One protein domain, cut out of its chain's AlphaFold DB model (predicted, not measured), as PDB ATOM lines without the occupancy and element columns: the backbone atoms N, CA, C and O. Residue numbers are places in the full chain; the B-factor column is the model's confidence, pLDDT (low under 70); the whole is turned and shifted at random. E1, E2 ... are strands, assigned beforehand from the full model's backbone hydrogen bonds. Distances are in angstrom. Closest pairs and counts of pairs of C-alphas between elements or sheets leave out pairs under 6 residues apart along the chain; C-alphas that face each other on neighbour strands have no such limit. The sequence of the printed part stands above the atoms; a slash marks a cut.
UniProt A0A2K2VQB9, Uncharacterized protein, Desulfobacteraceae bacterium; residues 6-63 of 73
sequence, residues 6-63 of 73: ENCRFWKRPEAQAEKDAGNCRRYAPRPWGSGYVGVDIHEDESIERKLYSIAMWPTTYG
ATOM      1  N   GLU A   6     -98.958 -31.904 -33.516       92.88
ATOM      2  CA  GLU A   6     -97.870 -31.234 -34.246       92.88
ATOM      3  C   GLU A   6     -98.264 -30.760 -35.658       92.88
ATOM      4  O   GLU A   6     -97.721 -29.778 -36.167       92.88
ATOM      5  N   ASN A   7     -99.261 -31.407 -36.267       93.81
ATOM      6  CA  ASN A   7     -99.795 -31.105 -37.593       93.81
ATOM      7  C   ASN A   7    -101.089 -30.267 -37.543       93.81
ATOM      8  O   ASN A   7    -101.661 -29.959 -38.585       93.81
ATOM      9  N   CYS A   8    -101.556 -29.885 -36.351       95.06
ATOM     10  CA  CYS A   8    -102.785 -29.118 -36.139       95.06
ATOM     11  C   CYS A   8    -102.544 -27.605 -36.242       95.06
ATOM     12  O   CYS A   8    -101.581 -27.088 -35.669       95.06
ATOM     13  N   ARG A   9    -103.448 -26.852 -36.886       95.12
ATOM     14  CA  ARG A   9    -103.349 -25.379 -37.019       95.12
ATOM     15  C   ARG A   9    -103.274 -24.624 -35.694       95.12
ATOM     16  O   ARG A   9    -102.738 -23.520 -35.648       95.12
ATOM     17  N   PHE A  10    -103.812 -25.206 -34.624       94.94
ATOM     18  CA  PHE A  10    -103.876 -24.572 -33.308       94.94
ATOM     19  C   PHE A  10    -102.676 -24.890 -32.419       94.94
ATOM     20  O   PHE A  10    -102.513 -24.255 -31.379       94.94
ATOM     21  N   TRP A  11    -101.847 -25.867 -32.785       94.19
ATOM     22  CA  TRP A  11    -100.749 -26.302 -31.933       94.19
ATOM     23  C   TRP A  11     -99.470 -25.528 -32.246       94.19
ATOM     24  O   TRP A  11     -99.062 -25.386 -33.407       94.19
ATOM     25  N   LYS A  12     -98.829 -25.018 -31.197       92.88
ATOM     26  CA  LYS A  12     -97.588 -24.245 -31.287       92.88
ATOM     27  C   LYS A  12     -96.587 -24.758 -30.265       92.88
ATOM     28  O   LYS A  12     -96.870 -24.731 -29.070       92.88
ATOM     29  N   ARG A  13     -95.404 -25.146 -30.736       89.50
ATOM     30  CA  ARG A  13     -94.251 -25.442 -29.882       89.50
ATOM     31  C   ARG A  13     -93.644 -24.123 -29.381       89.50
ATOM     32  O   ARG A  13     -93.293 -23.294 -30.223       89.50
ATOM     33  N   PRO A  14     -93.565 -23.879 -28.062       83.25
ATOM     34  CA  PRO A  14     -92.870 -22.715 -27.523       83.25
ATOM     35  C   PRO A  14     -91.365 -22.852 -27.746       83.25
ATOM     36  O   PRO A  14     -90.810 -23.932 -27.566       83.25
ATOM     37  N   GLU A  15     -90.706 -21.757 -28.119       76.56
ATOM     38  CA  GLU A  15     -89.258 -21.736 -28.382       76.56
ATOM     39  C   GLU A  15     -88.435 -22.089 -27.134       76.56
ATOM     40  O   GLU A  15     -87.384 -22.711 -27.242       76.56
ATOM     41  N   ALA A  16     -88.948 -21.746 -25.949       72.81
ATOM     42  CA  ALA A  16     -88.285 -21.941 -24.662       72.81
ATOM     43  C   ALA A  16     -88.724 -23.212 -23.904       72.81
ATOM     44  O   ALA A  16     -88.425 -23.349 -22.718       72.81
ATOM     45  N   GLN A  17     -89.464 -24.136 -24.532       66.62
ATOM     46  CA  GLN A  17     -89.928 -25.341 -23.834       66.62
ATOM     47  C   GLN A  17     -88.778 -26.354 -23.681       66.62
ATOM     48  O   GLN A  17     -88.188 -26.785 -24.669       66.62
ATOM     49  N   ALA A  18     -88.485 -26.764 -22.441       63.91
ATOM     50  CA  ALA A  18     -87.447 -27.758 -22.142       63.91
ATOM     51  C   ALA A  18     -87.782 -29.158 -22.698       63.91
ATOM     52  O   ALA A  18     -86.892 -29.908 -23.102       63.91
ATOM     53  N   GLU A  19     -89.070 -29.504 -22.745       73.25
ATOM     54  CA  GLU A  19     -89.535 -30.762 -23.320       73.25
ATOM     55  C   GLU A  19     -89.624 -30.661 -24.840       73.25
ATOM     56  O   GLU A  19     -90.476 -29.960 -25.390       73.25
ATOM     57  N   LYS A  20     -88.750 -31.411 -25.520       71.38
ATOM     58  CA  LYS A  20     -88.589 -31.374 -26.980       71.38
ATOM     59  C   LYS A  20     -89.854 -31.727 -27.759       71.38
ATOM     60  O   LYS A  20     -89.921 -31.357 -28.925       71.38
ATOM     61  N   ASP A  21     -90.843 -32.370 -27.141       84.81
ATOM     62  CA  ASP A  21     -92.040 -32.872 -27.825       84.81
ATOM     63  C   ASP A  21     -93.357 -32.266 -27.332       84.81
ATOM     64  O   ASP A  21     -94.410 -32.534 -27.919       84.81
ATOM     65  N   ALA A  22     -93.307 -31.413 -26.309       90.50
ATOM     66  CA  ALA A  22     -94.476 -30.725 -25.783       90.50
ATOM     67  C   ALA A  22     -94.757 -29.424 -26.550       90.50
ATOM     68  O   ALA A  22     -93.869 -28.770 -27.107       90.50
ATOM     69  N   GLY A  23     -96.021 -29.023 -26.570       92.31
ATOM     70  CA  GLY A  23     -96.434 -27.735 -27.103       92.31
ATOM     71  C   GLY A  23     -97.816 -27.336 -26.622       92.31
ATOM     72  O   GLY A  23     -98.477 -28.060 -25.887       92.31
ATOM     73  N   ASN A  24     -98.245 -26.151 -27.035       93.12
ATOM     74  CA  ASN A  24     -99.453 -25.512 -26.538       93.12
ATOM     75  C   ASN A  24    -100.581 -25.590 -27.567       93.12
ATOM     76  O   ASN A  24    -100.424 -25.144 -28.710       93.12
ATOM     77  N   CYS A  25    -101.741 -26.090 -27.145       92.81
ATOM     78  CA  CYS A  25    -102.973 -26.054 -27.921       92.81
ATOM     79  C   CYS A  25    -103.666 -24.694 -27.758       92.81
ATOM     80  O   CYS A  25    -104.136 -24.349 -26.677       92.81
ATOM     81  N   ARG A  26    -103.768 -23.923 -28.846       92.94
ATOM     82  CA  ARG A  26    -104.372 -22.577 -28.858       92.94
ATOM     83  C   ARG A  26    -105.804 -22.538 -29.390       92.94
ATOM     84  O   ARG A  26    -106.268 -21.494 -29.836       92.94
ATOM     85  N   ARG A  27    -106.500 -23.679 -29.391       92.56
ATOM     86  CA  ARG A  27    -107.899 -23.760 -29.845       92.56
ATOM     87  C   ARG A  27    -108.856 -23.058 -28.879       92.56
ATOM     88  O   ARG A  27    -109.817 -22.437 -29.316       92.56
ATOM     89  N   TYR A  28    -108.578 -23.155 -27.582       88.94
ATOM     90  CA  TYR A  28    -109.374 -22.567 -26.505       88.94
ATOM     91  C   TYR A  28    -108.516 -21.602 -25.708       88.94
ATOM     92  O   TYR A  28    -107.338 -21.895 -25.528       88.94
ATOM     93  N   ALA A  29    -109.107 -20.513 -25.209       89.88
ATOM     94  CA  ALA A  29    -108.433 -19.511 -24.382       89.88
ATOM     95  C   ALA A  29    -107.575 -20.142 -23.260       89.88
ATOM     96  O   ALA A  29    -107.941 -21.202 -22.733       89.88
ATOM     97  N   PRO A  30    -106.444 -19.512 -22.882       89.69
ATOM     98  CA  PRO A  30    -105.582 -20.042 -21.841       89.69
ATOM     99  C   PRO A  30    -106.349 -20.084 -20.520       89.69
ATOM    100  O   PRO A  30    -107.155 -19.200 -20.217       89.69
ATOM    101  N   ARG A  31    -106.110 -21.132 -19.736       84.88
ATOM    102  CA  ARG A  31    -106.764 -21.321 -18.444       84.88
ATOM    103  C   ARG A  31    -105.873 -20.765 -17.335       84.88
ATOM    104  O   ARG A  31    -104.650 -20.871 -17.440       84.88
ATOM    105  N   PRO A  32    -106.453 -20.186 -16.274       84.94
ATOM    106  CA  PRO A  32    -105.681 -19.831 -15.094       84.94
ATOM    107  C   PRO A  32    -105.074 -21.110 -14.503       84.94
ATOM    108  O   PRO A  32    -105.799 -22.052 -14.189       84.94
ATOM    109  N   TRP A  33    -103.747 -21.158 -14.395       76.81
ATOM    110  CA  TRP A  33    -103.016 -22.305 -13.838       76.81
ATOM    111  C   TRP A  33    -102.611 -22.089 -12.371       76.81
ATOM    112  O   TRP A  33    -102.138 -23.001 -11.704       76.81
ATOM    113  N   GLY A  34    -102.832 -20.884 -11.842       69.31
ATOM    114  CA  GLY A  34    -102.598 -20.550 -10.442       69.31
ATOM    115  C   GLY A  34    -102.038 -19.143 -10.258       69.31
ATOM    116  O   GLY A  34    -101.898 -18.369 -11.210       69.31
ATOM    117  N   SER A  35    -101.730 -18.819  -9.006       58.84
ATOM    118  CA  SER A  35    -100.987 -17.624  -8.607       58.84
ATOM    119  C   SER A  35     -99.504 -17.986  -8.538       58.84
ATOM    120  O   SER A  35     -99.137 -18.928  -7.838       58.84
ATOM    121  N   GLY A  36     -98.652 -17.257  -9.255       62.72
ATOM    122  CA  GLY A  36     -97.201 -17.406  -9.164       62.72
ATOM    123  C   GLY A  36     -96.539 -16.069  -8.855       62.72
ATOM    124  O   GLY A  36     -97.081 -15.007  -9.168       62.72
ATOM    125  N   TYR A  37     -95.358 -16.112  -8.244       58.50
ATOM    126  CA  TYR A  37     -94.482 -14.946  -8.202       58.50
ATOM    127  C   TYR A  37     -93.837 -14.807  -9.581       58.50
ATOM    128  O   TYR A  37     -93.065 -15.672  -9.984       58.50
ATOM    129  N   VAL A  38     -94.199 -13.760 -10.323       63.00
ATOM    130  CA  VAL A  38     -93.694 -13.532 -11.696       63.00
ATOM    131  C   VAL A  38     -92.925 -12.214 -11.802       63.00
ATOM    132  O   VAL A  38     -92.311 -11.936 -12.825       63.00
ATOM    133  N   GLY A  39     -92.913 -11.409 -10.738       65.88
ATOM    134  CA  GLY A  39     -92.186 -10.150 -10.700       65.88
ATOM    135  C   GLY A  39     -91.571  -9.892  -9.336       65.88
ATOM    136  O   GLY A  39     -92.146 -10.236  -8.297       65.88
ATOM    137  N   VAL A  40     -90.398  -9.276  -9.379       74.19
ATOM    138  CA  VAL A  40     -89.742  -8.656  -8.239       74.19
ATOM    139  C   VAL A  40     -89.565  -7.196  -8.607       74.19
ATOM    140  O   VAL A  40     -88.889  -6.903  -9.593       74.19
ATOM    141  N   ASP A  41     -90.173  -6.313  -7.829       78.50
ATOM    142  CA  ASP A  41     -89.845  -4.898  -7.900       78.50
ATOM    143  C   ASP A  41     -88.725  -4.643  -6.896       78.50
ATOM    144  O   ASP A  41     -88.822  -5.037  -5.730       78.50
ATOM    145  N   ILE A  42     -87.638  -4.051  -7.386       82.00
ATOM    146  CA  ILE A  42     -86.515  -3.605  -6.566       82.00
ATOM    147  C   ILE A  42     -86.661  -2.094  -6.447       82.00
ATOM    148  O   ILE A  42     -86.588  -1.383  -7.451       82.00
ATOM    149  N   HIS A  43     -86.927  -1.628  -5.234       83.38
ATOM    150  CA  HIS A  43     -87.094  -0.210  -4.928       83.38
ATOM    151  C   HIS A  43     -85.732   0.485  -4.767       83.38
ATOM    152  O   HIS A  43     -84.695  -0.170  -4.650       83.38
ATOM    153  N   GLU A  44     -85.717   1.822  -4.761       85.06
ATOM    154  CA  GLU A  44     -84.486   2.625  -4.610       85.06
ATOM    155  C   GLU A  44     -83.771   2.400  -3.265       85.06
ATOM    156  O   GLU A  44     -82.568   2.622  -3.162       85.06
ATOM    157  N   ASP A  45     -84.498   1.930  -2.249       90.38
ATOM    158  CA  ASP A  45     -83.979   1.549  -0.933       90.38
ATOM    159  C   ASP A  45     -83.520   0.079  -0.859       90.38
ATOM    160  O   ASP A  45     -83.315  -0.454   0.230       90.38
ATOM    161  N   GLU A  46     -83.391  -0.581  -2.015       84.56
ATOM    162  CA  GLU A  46     -83.058  -2.002  -2.171       84.56
ATOM    163  C   GLU A  46     -84.092  -2.970  -1.568       84.56
ATOM    164  O   GLU A  46     -83.852  -4.182  -1.493       84.56
ATOM    165  N   SER A  47     -85.273  -2.483  -1.172       85.44
ATOM    166  CA  SER A  47     -86.349  -3.365  -0.735       85.44
ATOM    167  C   SER A  47     -86.916  -4.165  -1.913       85.44
ATOM    168  O   SER A  47     -87.033  -3.690  -3.045       85.44
ATOM    169  N   ILE A  48     -87.246  -5.430  -1.638       85.38
ATOM    170  CA  ILE A  48     -87.776  -6.380  -2.618       85.38
ATOM    171  C   ILE A  48     -89.268  -6.572  -2.365       85.38
ATOM    172  O   ILE A  48     -89.664  -7.176  -1.363       85.38
ATOM    173  N   GLU A  49     -90.098  -6.140  -3.311       82.94
ATOM    174  CA  GLU A  49     -91.525  -6.444  -3.311       82.94
ATOM    175  C   GLU A  49     -91.816  -7.609  -4.262       82.94
ATOM    176  O   GLU A  49     -91.554  -7.562  -5.466       82.94
ATOM    177  N   ARG A  50     -92.383  -8.685  -3.713       79.50
ATOM    178  CA  ARG A  50     -92.816  -9.840  -4.502       79.50
ATOM    179  C   ARG A  50     -94.240  -9.626  -4.984       79.50
ATOM    180  O   ARG A  50     -95.170  -9.642  -4.179       79.50
ATOM    181  N   LYS A  51     -94.423  -9.526  -6.300       77.50
ATOM    182  CA  LYS A  51     -95.755  -9.396  -6.899       77.50
ATOM    183  C   LYS A  51     -96.308 -10.751  -7.329       77.50
ATOM    184  O   LYS A  51     -95.678 -11.510  -8.072       77.50
ATOM    185  N   LEU A  52     -97.511 -11.043  -6.839       73.94
ATOM    186  CA  LEU A  52     -98.313 -12.191  -7.246       73.94
ATOM    187  C   LEU A  52     -99.072 -11.830  -8.518       73.94
ATOM    188  O   LEU A  52     -99.947 -10.966  -8.499       73.94
ATOM    189  N   TYR A  53     -98.764 -12.525  -9.607       73.06
ATOM    190  CA  TYR A  53     -99.519 -12.419 -10.848       73.06
ATOM    191  C   TYR A  53    -100.247 -13.734 -11.115       73.06
ATOM    192  O   TYR A  53     -99.732 -14.829 -10.865       73.06
ATOM    193  N   SER A  54    -101.474 -13.632 -11.621       78.62
ATOM    194  CA  SER A  54    -102.190 -14.793 -12.137       78.62
ATOM    195  C   SER A  54    -101.530 -15.247 -13.434       78.62
ATOM    196  O   SER A  54    -101.415 -14.469 -14.381       78.62
ATOM    197  N   ILE A  55    -101.109 -16.509 -13.486       82.31
ATOM    198  CA  ILE A  55    -100.520 -17.089 -14.692       82.31
ATOM    199  C   ILE A  55    -101.631 -17.785 -15.472       82.31
ATOM    200  O   ILE A  55    -102.305 -18.685 -14.963       82.31
ATOM    201  N   ALA A  56    -101.811 -17.376 -16.725       86.69
ATOM    202  CA  ALA A  56    -102.666 -18.072 -17.674       86.69
ATOM    203  C   ALA A  56    -101.799 -18.953 -18.580       86.69
ATOM    204  O   ALA A  56    -100.836 -18.473 -19.178       86.69
ATOM    205  N   MET A  57    -102.147 -20.234 -18.699       87.75
ATOM    206  CA  MET A  57    -101.436 -21.184 -19.552       87.75
ATOM    207  C   MET A  57    -102.367 -21.821 -20.575       87.75
ATOM    208  O   MET A  57    -103.522 -22.151 -20.299       87.75
ATOM    209  N   TRP A  58    -101.849 -22.001 -21.785       90.88
ATOM    210  CA  TRP A  58    -102.509 -22.830 -22.784       90.88
ATOM    211  C   TRP A  58    -102.398 -24.302 -22.373       90.88
ATOM    212  O   TRP A  58    -101.376 -24.682 -21.801       90.88
ATOM    213  N   PRO A  59    -103.394 -25.146 -22.689       89.56
ATOM    214  CA  PRO A  59    -103.269 -26.585 -22.496       89.56
ATOM    215  C   PRO A  59    -102.032 -27.134 -23.211       89.56
ATOM    216  O   PRO A  59    -101.851 -26.898 -24.411       89.56
ATOM    217  N   THR A  60    -101.203 -27.866 -22.474       89.81
ATOM    218  CA  THR A  60    -100.009 -28.520 -23.006       89.81
ATOM    219  C   THR A  60    -100.359 -29.927 -23.480       89.81
ATOM    220  O   THR A  60    -101.022 -30.672 -22.764       89.81
ATOM    221  N   THR A  61     -99.934 -30.272 -24.693       90.44
ATOM    222  CA  THR A  61    -100.086 -31.609 -25.289       90.44
ATOM    223  C   THR A  61     -98.793 -32.006 -25.994       90.44
ATOM    224  O   THR A  61     -98.041 -31.138 -26.462       90.44
ATOM    225  N   TYR A  62     -98.541 -33.304 -26.126       92.38
ATOM    226  CA  TYR A  62     -97.441 -33.809 -26.941       92.38
ATOM    227  C   TYR A  62     -97.785 -33.741 -28.430       92.38
ATOM    228  O   TYR A  62     -98.940 -33.856 -28.840       92.38
ATOM    229  N   GLY A  63     -96.766 -33.567 -29.274       92.25
ATOM    230  CA  GLY A  63     -96.949 -33.431 -30.721       92.25
ATOM    231  C   GLY A  63     -97.657 -34.623 -31.377       92.25
ATOM    232  O   GLY A  63     -98.445 -34.429 -32.299       92.25
TER     233      GLY A  63
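What this domain is: This is residues 6 to 63 of the 73 residues of an uncharacterized protein of Desulfobacteraceae bacterium (UniProt A0A2K2VQB9). A long hairpin of two strands, E2 and E3, makes an arm with a small head at its base, where the looping opening stretch, residues 6 to 21, gathers round the short strand pair E1 and E4. The arm makes most of the length of a rod spanning 52 by 22 by 14 A. The 58 printed residues hold no named helix and four strands, E1, E2, E3 and E4 along the chain, in two antiparallel sheets of order E1 - E4 and E2 - E3. The class is all strand, and the whole is only just extended, close to loose, with a radius of gyration of the C-alphas of 15.9 A.

Where its parts are: Residues 6 to 21 hold no named element. E1, residues 22 to 25, begins with C-alpha 22 at (-94.476, -30.725, -25.783). E2, residues 31 to 42, is 29.4 A long and ends with C-alpha 42 at (-86.515, -3.605, -6.566). E3, residues 48 to 57, is 26.3 A long. E4, residues 60 to 62, ends with C-alpha 62 at (-97.441, -33.809, -26.941).

How they stand to each other: Residues 11 to 12 pair antiparallel with residues 24 to 25 of E1. E1 and E4 are antiparallel at 126 degrees, with N 23 and O 61 within hydrogen-bond range at 2.9 A. E2 and E3 form a hairpin, antiparallel at 156 degrees, with N 33 and O 55 at 2.9 A and N 49 and O 41 at 2.9 A. E2 bends by 64 degrees at residue 34. E3 runs on into E4 across a break of 2 residues, at 55 degrees. E1 and E3 are only just apart, with their closest C-alphas 8.5 A from each other; E2 and E4 are apart.

The domain as a whole: The two C-alphas farthest apart, those of Asn 7 and Asp 45, are 51.6 A apart, while those of Glu 6 and Gly 63, first and last printed, are 4.3 A apart. The printed part has no cut, and its three links between strands are tight. The mean pLDDT of the printed part is 82.8; residues 17 to 18 and 34 to 39 are under 70.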